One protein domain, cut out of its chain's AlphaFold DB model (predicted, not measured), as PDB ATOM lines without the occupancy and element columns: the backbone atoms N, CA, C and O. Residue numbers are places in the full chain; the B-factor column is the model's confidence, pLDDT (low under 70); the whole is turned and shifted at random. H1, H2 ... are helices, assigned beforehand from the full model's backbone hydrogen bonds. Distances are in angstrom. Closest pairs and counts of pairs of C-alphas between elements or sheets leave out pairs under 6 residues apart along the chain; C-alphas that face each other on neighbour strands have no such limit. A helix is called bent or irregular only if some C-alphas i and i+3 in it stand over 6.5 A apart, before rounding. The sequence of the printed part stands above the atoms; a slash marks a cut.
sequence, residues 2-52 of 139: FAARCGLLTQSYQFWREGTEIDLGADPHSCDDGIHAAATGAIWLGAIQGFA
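This is residues 2 to 52 of the 139 residues of a protein of Escherichia coli (UniProt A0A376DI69). Two long helices, H2 and H3, lie side by side as a helical hairpin. The short helix H1 packs on both of them at one end, and a long loop of residues 25 to 36 joins them at the other end. The printed part has 51 residues with three named helices, in the order H1, H2, H3, and no named strand; its class is all helix. It is only just compact, close to loose, with a radius of gyration of the C-alphas of 11.8 A, and its outline is only just elongated, spanning 35 by 18 by 12 A.

H1, residues 2 to 5, and H2, residues 9 to 24, touch only at the corner by their tight link of 3 residues. The closest C-alphas of the two are those of Ala 3 and Ser 12, 4.9 A apart, and H2 touches H1 with residues 9 to 13 alone. H3, residues 37 to 51, touches H1 with residues 50 to 51 alone; their closest C-alphas are those of Ala 4 and Gly 50, 5.4 A apart. H2 and H3 form a hairpin: they run opposite ways at a shallow tilt of 24 degrees, with their centres 10.2 A apart. H2 touches H3 with residues 16 to 22 alone, and the closest C-alphas are those of Trp 16 and Gly 46, 6.4 A apart. In H3 every O i to N i+4 pair is within hydrogen-bond range, in H2 10 of 12 are, and H1 is too short for such a pair.

H1 begins at C-alpha 2, at (24.439, -4.655, -11.909), and ends at Arg 5. H2 runs from Leu 9, with its C-alpha at (31.647, -6.058, -18.505), to Leu 24, 22.3 A from first to last C-alpha. H2 is irregular, but only just: C-alphas 20 and 23 are 6.9 A apart, and its line is a rough one. H3 runs from Ala 37 to Phe 51, 20.6 A from first to last C-alpha, and ends with C-alpha 51 at (24.998, -10.961, -19.340).

The two C-alphas farthest apart are those of Gly 7 and Asp 33, at 35.7 A. The C-alphas of the first and last printed residues, Phe 2 and Ala 52, are 12.4 A apart. The printed part has no cut. The link from H2 to H3 is long, with 12 residues whose C-alphas lie 11 to 19 A from the mean of all C-alphas. The mean pLDDT of the printed part is 94.8, and no printed residue of this model is under 70.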
ATOM      1  N   PHE A   2      24.527  -6.120 -11.767       90.06
ATOM      2  CA  PHE A   2      24.439  -4.655 -11.909       90.06
ATOM      3  C   PHE A   2      25.561  -4.054 -12.764       90.06
ATOM      4  O   PHE A   2      25.269  -3.301 -13.683       90.06
ATOM      5  N   ALA A   3      26.815  -4.450 -12.526       92.31
ATOM      6  CA  ALA A   3      27.956  -4.005 -13.329       92.31
ATOM      7  C   ALA A   3      27.764  -4.287 -14.835       92.31
ATOM      8  O   ALA A   3      27.955  -3.381 -15.642       92.31
ATOM      9  N   ALA A   4      27.286  -5.483 -15.215       90.81
ATOM     10  CA  ALA A   4      26.968  -5.809 -16.613       90.81
ATOM     11  C   ALA A   4      25.918  -4.859 -17.202       90.81
ATOM     12  O   ALA A   4      26.106  -4.331 -18.293       90.81
ATOM     13  N   ARG A   5      24.851  -4.563 -16.449       87.44
ATOM     14  CA  ARG A   5      23.795  -3.632 -16.880       87.44
ATOM     15  C   ARG A   5      24.276  -2.184 -17.026       87.44
ATOM     16  O   ARG A   5      23.637  -1.418 -17.738       87.44
ATOM     17  N   CYS A   6      25.380  -1.820 -16.376       90.88
ATOM     18  CA  CYS A   6      26.045  -0.523 -16.525       90.88
ATOM     19  C   CYS A   6      27.131  -0.515 -17.618       90.88
ATOM     20  O   CYS A   6      27.829   0.483 -17.759       90.88
ATOM     21  N   GLY A   7      27.323  -1.613 -18.359       89.38
ATOM     22  CA  GLY A   7      28.378  -1.734 -19.373       89.38
ATOM     23  C   GLY A   7      29.777  -2.028 -18.815       89.38
ATOM     24  O   GLY A   7      30.740  -2.084 -19.573       89.38
ATOM     25  N   LEU A   8      29.914  -2.270 -17.507       94.12
ATOM     26  CA  LEU A   8      31.184  -2.614 -16.855       94.12
ATOM     27  C   LEU A   8      31.458  -4.123 -16.981       94.12
ATOM     28  O   LEU A   8      31.479  -4.850 -15.985       94.12
ATOM     29  N   LEU A   9      31.611  -4.617 -18.215       93.69
ATOM     30  CA  LEU A   9      31.647  -6.058 -18.505       93.69
ATOM     31  C   LEU A   9      32.828  -6.784 -17.861       93.69
ATOM     32  O   LEU A   9      32.614  -7.814 -17.226       93.69
ATOM     33  N   THR A  10      34.040  -6.230 -17.939       95.12
ATOM     34  CA  THR A  10      35.234  -6.825 -17.316       95.12
ATOM     35  C   THR A  10      35.044  -7.008 -15.812       95.12
ATOM     36  O   THR A  10      35.250  -8.101 -15.288       95.12
ATOM     37  N   GLN A  11      34.576  -5.964 -15.121       96.31
ATOM     38  CA  GLN A  11      34.335  -6.010 -13.680       96.31
ATOM     39  C   GLN A  11      33.174  -6.949 -13.332       96.31
ATOM     40  O   GLN A  11      33.247  -7.716 -12.376       96.31
ATOM     41  N   SER A  12      32.099  -6.935 -14.123       96.81
ATOM     42  CA  SER A  12      30.980  -7.851 -13.906       96.81
ATOM     43  C   SER A  12      31.392  -9.310 -14.070       96.81
ATOM     44  O   SER A  12      30.863 -10.159 -13.355       96.81
ATOM     45  N   TYR A  13      32.293  -9.609 -15.008       97.44
ATOM     46  CA  TYR A  13      32.824 -10.952 -15.206       97.44
ATOM     47  C   TYR A  13      33.705 -11.393 -14.042       97.44
ATOM     48  O   TYR A  13      33.543 -12.513 -13.569       97.44
ATOM     49  N   GLN A  14      34.561 -10.503 -13.529       96.94
ATOM     50  CA  GLN A  14      35.352 -10.763 -12.323       96.94
ATOM     51  C   GLN A  14      34.451 -11.133 -11.139       96.94
ATOM     52  O   GLN A  14      34.575 -12.233 -10.615       96.94
ATOM     53  N   PHE A  15      33.460 -10.297 -10.814       96.19
ATOM     54  CA  PHE A  15      32.524 -10.584  -9.719       96.19
ATOM     55  C   PHE A  15      31.724 -11.870  -9.923       96.19
ATOM     56  O   PHE A  15      31.468 -12.608  -8.975       96.19
ATOM     57  N   TRP A  16      31.282 -12.137 -11.155       96.94
ATOM     58  CA  TRP A  16      30.559 -13.369 -11.452       96.94
ATOM     59  C   TRP A  16      31.452 -14.596 -11.243       96.94
ATOM     60  O   TRP A  16      31.016 -15.556 -10.614       96.94
ATOM     61  N   ARG A  17      32.704 -14.541 -11.712       96.38
ATOM     62  CA  ARG A  17      33.685 -15.619 -11.570       96.38
ATOM     63  C   ARG A  17      34.052 -15.871 -10.110       96.38
ATOM     64  O   ARG A  17      34.005 -17.017  -9.680       96.38
ATOM     65  N   GLU A  18      34.331 -14.824  -9.344       95.25
ATOM     66  CA  GLU A  18      34.574 -14.934  -7.898       95.25
ATOM     67  C   GLU A  18      33.395 -15.625  -7.199       95.25
ATOM     68  O   GLU A  18      33.589 -16.529  -6.393       95.25
ATOM     69  N   GLY A  19      32.159 -15.281  -7.583       95.25
ATOM     70  CA  GLY A  19      30.958 -15.955  -7.090       95.25
ATOM     71  C   GLY A  19      30.919 -17.454  -7.411       95.25
ATOM     72  O   GLY A  19      30.529 -18.245  -6.557       95.25
ATOM     73  N   THR A  20      31.346 -17.865  -8.613       94.69
ATOM     74  CA  THR A  20      31.429 -19.294  -8.984       94.69
ATOM     75  C   THR A  20      32.487 -20.067  -8.206       94.69
ATOM     76  O   THR A  20      32.355 -21.276  -8.039       94.69
ATOM     77  N   GLU A  21      33.508 -19.375  -7.713       95.44
ATOM     78  CA  GLU A  21      34.625 -19.961  -6.978       95.44
ATOM     79  C   GLU A  21      34.332 -20.081  -5.470       95.44
ATOM     80  O   GLU A  21      35.136 -20.669  -4.758       95.44
ATOM     81  N   ILE A  22      33.180 -19.602  -4.973       94.50
ATOM     82  CA  ILE A  22      32.806 -19.739  -3.551       94.50
ATOM     83  C   ILE A  22      32.761 -21.212  -3.140       94.50
ATOM     84  O   ILE A  22      33.455 -21.593  -2.209       94.50
ATOM     85  N   ASP A  23      31.989 -22.040  -3.846       94.06
ATOM     86  CA  ASP A  23      31.854 -23.471  -3.520       94.06
ATOM     87  C   ASP A  23      32.788 -24.363  -4.358       94.06
ATOM     88  O   ASP A  23      33.101 -25.481  -3.967       94.06
ATOM     89  N   LEU A  24      33.201 -23.903  -5.547       93.00
ATOM     90  CA  LEU A  24      33.975 -24.700  -6.514       93.00
ATOM     91  C   LEU A  24      35.417 -24.206  -6.697       93.00
ATOM     92  O   LEU A  24      36.108 -24.635  -7.623       93.00
ATOM     93  N   GLY A  25      35.849 -23.254  -5.873       93.06
ATOM     94  CA  GLY A  25      37.174 -22.656  -5.945       93.06
ATOM     95  C   GLY A  25      38.268 -23.532  -5.347       93.06
ATOM     96  O   GLY A  25      38.105 -24.719  -5.084       93.06
ATOM     97  N   ALA A  26      39.433 -22.919  -5.152       94.75
ATOM     98  CA  ALA A  26      40.621 -23.615  -4.668       94.75
ATOM     99  C   ALA A  26      40.641 -23.838  -3.145       94.75
ATOM    100  O   ALA A  26      41.481 -24.602  -2.675       94.75
ATOM    101  N   ASP A  27      39.776 -23.159  -2.386       95.00
ATOM    102  CA  ASP A  27      39.669 -23.341  -0.939       95.00
ATOM    103  C   ASP A  27      38.756 -24.541  -0.638       95.00
ATOM    104  O   ASP A  27      37.551 -24.446  -0.854       95.00
ATOM    105  N   PRO A  28      39.287 -25.679  -0.154       90.25
ATOM    106  CA  PRO A  28      38.474 -26.863   0.097       90.25
ATOM    107  C   PRO A  28      37.541 -26.716   1.307       90.25
ATOM    108  O   PRO A  28      36.660 -27.553   1.465       90.25
ATOM    109  N   HIS A  29      37.737 -25.697   2.152       94.44
ATOM    110  CA  HIS A  29      36.954 -25.479   3.373       94.44
ATOM    111  C   HIS A  29      35.819 -24.469   3.194       94.44
ATOM    112  O   HIS A  29      35.035 -24.235   4.115       94.44
ATOM    113  N   SER A  30      35.710 -23.856   2.015       93.81
ATOM    114  CA  SER A  30      34.763 -22.772   1.767       93.81
ATOM    115  C   SER A  30      33.297 -23.205   1.790       93.81
ATOM    116  O   SER A  30      32.437 -22.336   1.877       93.81
ATOM    117  N   CYS A  31      32.995 -24.507   1.753       93.06
ATOM    118  CA  CYS A  31      31.637 -25.058   1.802       93.06
ATOM    119  C   CYS A  31      31.499 -26.277   2.741       93.06
ATOM    120  O   CYS A  31      30.665 -27.153   2.501       93.06
ATOM    121  N   ASP A  32      32.309 -26.357   3.806       95.50
ATOM    122  CA  ASP A  32      32.281 -27.477   4.769       95.50
ATOM    123  C   ASP A  32      30.905 -27.649   5.444       95.50
ATOM    124  O   ASP A  32      30.457 -28.771   5.691       95.50
ATOM    125  N   ASP A  33      30.196 -26.540   5.672       94.81
ATOM    126  CA  ASP A  33      28.844 -26.522   6.246       94.81
ATOM    127  C   ASP A  33      27.731 -26.803   5.208       94.81
ATOM    128  O   ASP A  33      26.543 -26.836   5.545       94.81
ATOM    129  N   GLY A  34      28.100 -27.031   3.941       93.94
ATOM    130  CA  GLY A  34      27.199 -27.280   2.816       93.94
ATOM    131  C   GLY A  34      27.253 -26.200   1.732       93.94
ATOM    132  O   GLY A  34      27.963 -25.204   1.840       93.94
ATOM    133  N   ILE A  35      26.482 -26.408   0.656       94.38
ATOM    134  CA  ILE A  35      26.471 -25.497  -0.498       94.38
ATOM    135  C   ILE A  35      25.864 -24.133  -0.156       94.38
ATOM    136  O   ILE A  35      24.825 -24.036   0.510       94.38
ATOM    137  N   HIS A  36      26.426 -23.070  -0.726       96.38
ATOM    138  CA  HIS A  36      25.873 -21.727  -0.633       96.38
ATOM    139  C   HIS A  36      24.728 -21.559  -1.639       96.38
ATOM    140  O   HIS A  36      24.841 -20.841  -2.631       96.38
ATOM    141  N   ALA A  37      23.580 -22.191  -1.374       95.62
ATOM    142  CA  ALA A  37      22.456 -22.256  -2.317       95.62
ATOM    143  C   ALA A  37      22.002 -20.876  -2.847       95.62
ATOM    144  O   ALA A  37      21.688 -20.725  -4.030       95.62
ATOM    145  N   ALA A  38      22.008 -19.844  -1.995       95.00
ATOM    146  CA  ALA A  38      21.707 -18.474  -2.410       95.00
ATOM    147  C   ALA A  38      22.749 -17.918  -3.400       95.00
ATOM    148  O   ALA A  38      22.379 -17.266  -4.380       95.00
ATOM    149  N   ALA A  39      24.036 -18.206  -3.184       94.38
ATOM    150  CA  ALA A  39      25.109 -17.827  -4.100       94.38
ATOM    151  C   ALA A  39      24.984 -18.572  -5.436       94.38
ATOM    152  O   ALA A  39      25.088 -17.948  -6.491       94.38
ATOM    153  N   THR A  40      24.636 -19.863  -5.419       94.62
ATOM    154  CA  THR A  40      24.356 -20.636  -6.641       94.62
ATOM    155  C   THR A  40      23.228 -20.010  -7.468       94.62
ATOM    156  O   THR A  40      23.355 -19.845  -8.684       94.62
ATOM    157  N   GLY A  41      22.146 -19.579  -6.814       96.25
ATOM    158  CA  GLY A  41      21.079 -18.821  -7.472       96.25
ATOM    159  C   GLY A  41      21.567 -17.487  -8.051       96.25
ATOM    160  O   GLY A  41      21.215 -17.123  -9.175       96.25
ATOM    161  N   ALA A  42      22.429 -16.770  -7.326       95.81
ATOM    162  CA  ALA A  42      23.002 -15.505  -7.779       95.81
ATOM    163  C   ALA A  42      23.919 -15.664  -9.008       95.81
ATOM    164  O   ALA A  42      23.915 -14.792  -9.882       95.81
ATOM    165  N   ILE A  43      24.649 -16.779  -9.124       96.62
ATOM    166  CA  ILE A  43      25.449 -17.123 -10.312       96.62
ATOM    167  C   ILE A  43      24.547 -17.223 -11.548       96.62
ATOM    168  O   ILE A  43      24.847 -16.608 -12.578       96.62
ATOM    169  N   TRP A  44      23.418 -17.937 -11.441       96.56
ATOM    170  CA  TRP A  44      22.447 -18.055 -12.535       96.56
ATOM    171  C   TRP A  44      21.854 -16.691 -12.908       96.56
ATOM    172  O   TRP A  44      21.857 -16.309 -14.077       96.56
ATOM    173  N   LEU A  45      21.431 -15.899 -11.917       96.62
ATOM    174  CA  LEU A  45      20.916 -14.544 -12.149       96.62
ATOM    175  C   LEU A  45      21.961 -13.638 -12.815       96.62
ATOM    176  O   LEU A  45      21.627 -12.835 -13.685       96.62
ATOM    177  N   GLY A  46      23.235 -13.775 -12.443       97.00
ATOM    178  CA  GLY A  46      24.340 -13.057 -13.065       97.00
ATOM    179  C   GLY A  46      24.494 -13.378 -14.551       97.00
ATOM    180  O   GLY A  46      24.646 -12.453 -15.348       97.00
ATOM    181  N   ALA A  47      24.383 -14.653 -14.928       97.62
ATOM    182  CA  ALA A  47      24.418 -15.073 -16.326       97.62
ATOM    183  C   ALA A  47      23.188 -14.582 -17.105       97.62
ATOM    184  O   ALA A  47      23.327 -13.975 -18.165       97.62
ATOM    185  N   ILE A  48      21.989 -14.792 -16.558       97.75
ATOM    186  CA  ILE A  48      20.733 -14.605 -17.292       97.75
ATOM    187  C   ILE A  48      20.232 -13.154 -17.251       97.75
ATOM    188  O   ILE A  48      19.986 -12.548 -18.291       97.75
ATOM    189  N   GLN A  49      20.123 -12.542 -16.072       97.06
ATOM    190  CA  GLN A  49      19.672 -11.145 -15.950       97.06
ATOM    191  C   GLN A  49      20.818 -10.132 -16.085       97.06
ATOM    192  O   GLN A  49      20.580  -8.951 -16.340       97.06
ATOM    193  N   GLY A  50      22.065 -10.574 -15.894       96.94
ATOM    194  CA  GLY A  50      23.258  -9.765 -16.136       96.94
ATOM    195  C   GLY A  50      23.689  -9.803 -17.600       96.94
ATOM    196  O   GLY A  50      23.438  -8.847 -18.321       96.94
ATOM    197  N   PHE A  51      24.345 -10.887 -18.024       97.56
ATOM    198  CA  PHE A  51      24.998 -10.961 -19.340       97.56
ATOM    199  C   PHE A  51      24.042 -11.230 -20.505       97.56
ATOM    200  O   PHE A  51      24.165 -10.587 -21.541       97.56
ATOM    201  N   ALA A  52      23.053 -12.118 -20.364       97.56
ATOM    202  CA  ALA A  52      22.001 -12.250 -21.382       97.56
ATOM    203  C   ALA A  52      21.013 -11.064 -21.362       97.56
ATOM    204  O   ALA A  52      20.246 -10.867 -22.305       97.56
TER     205      ALA A  52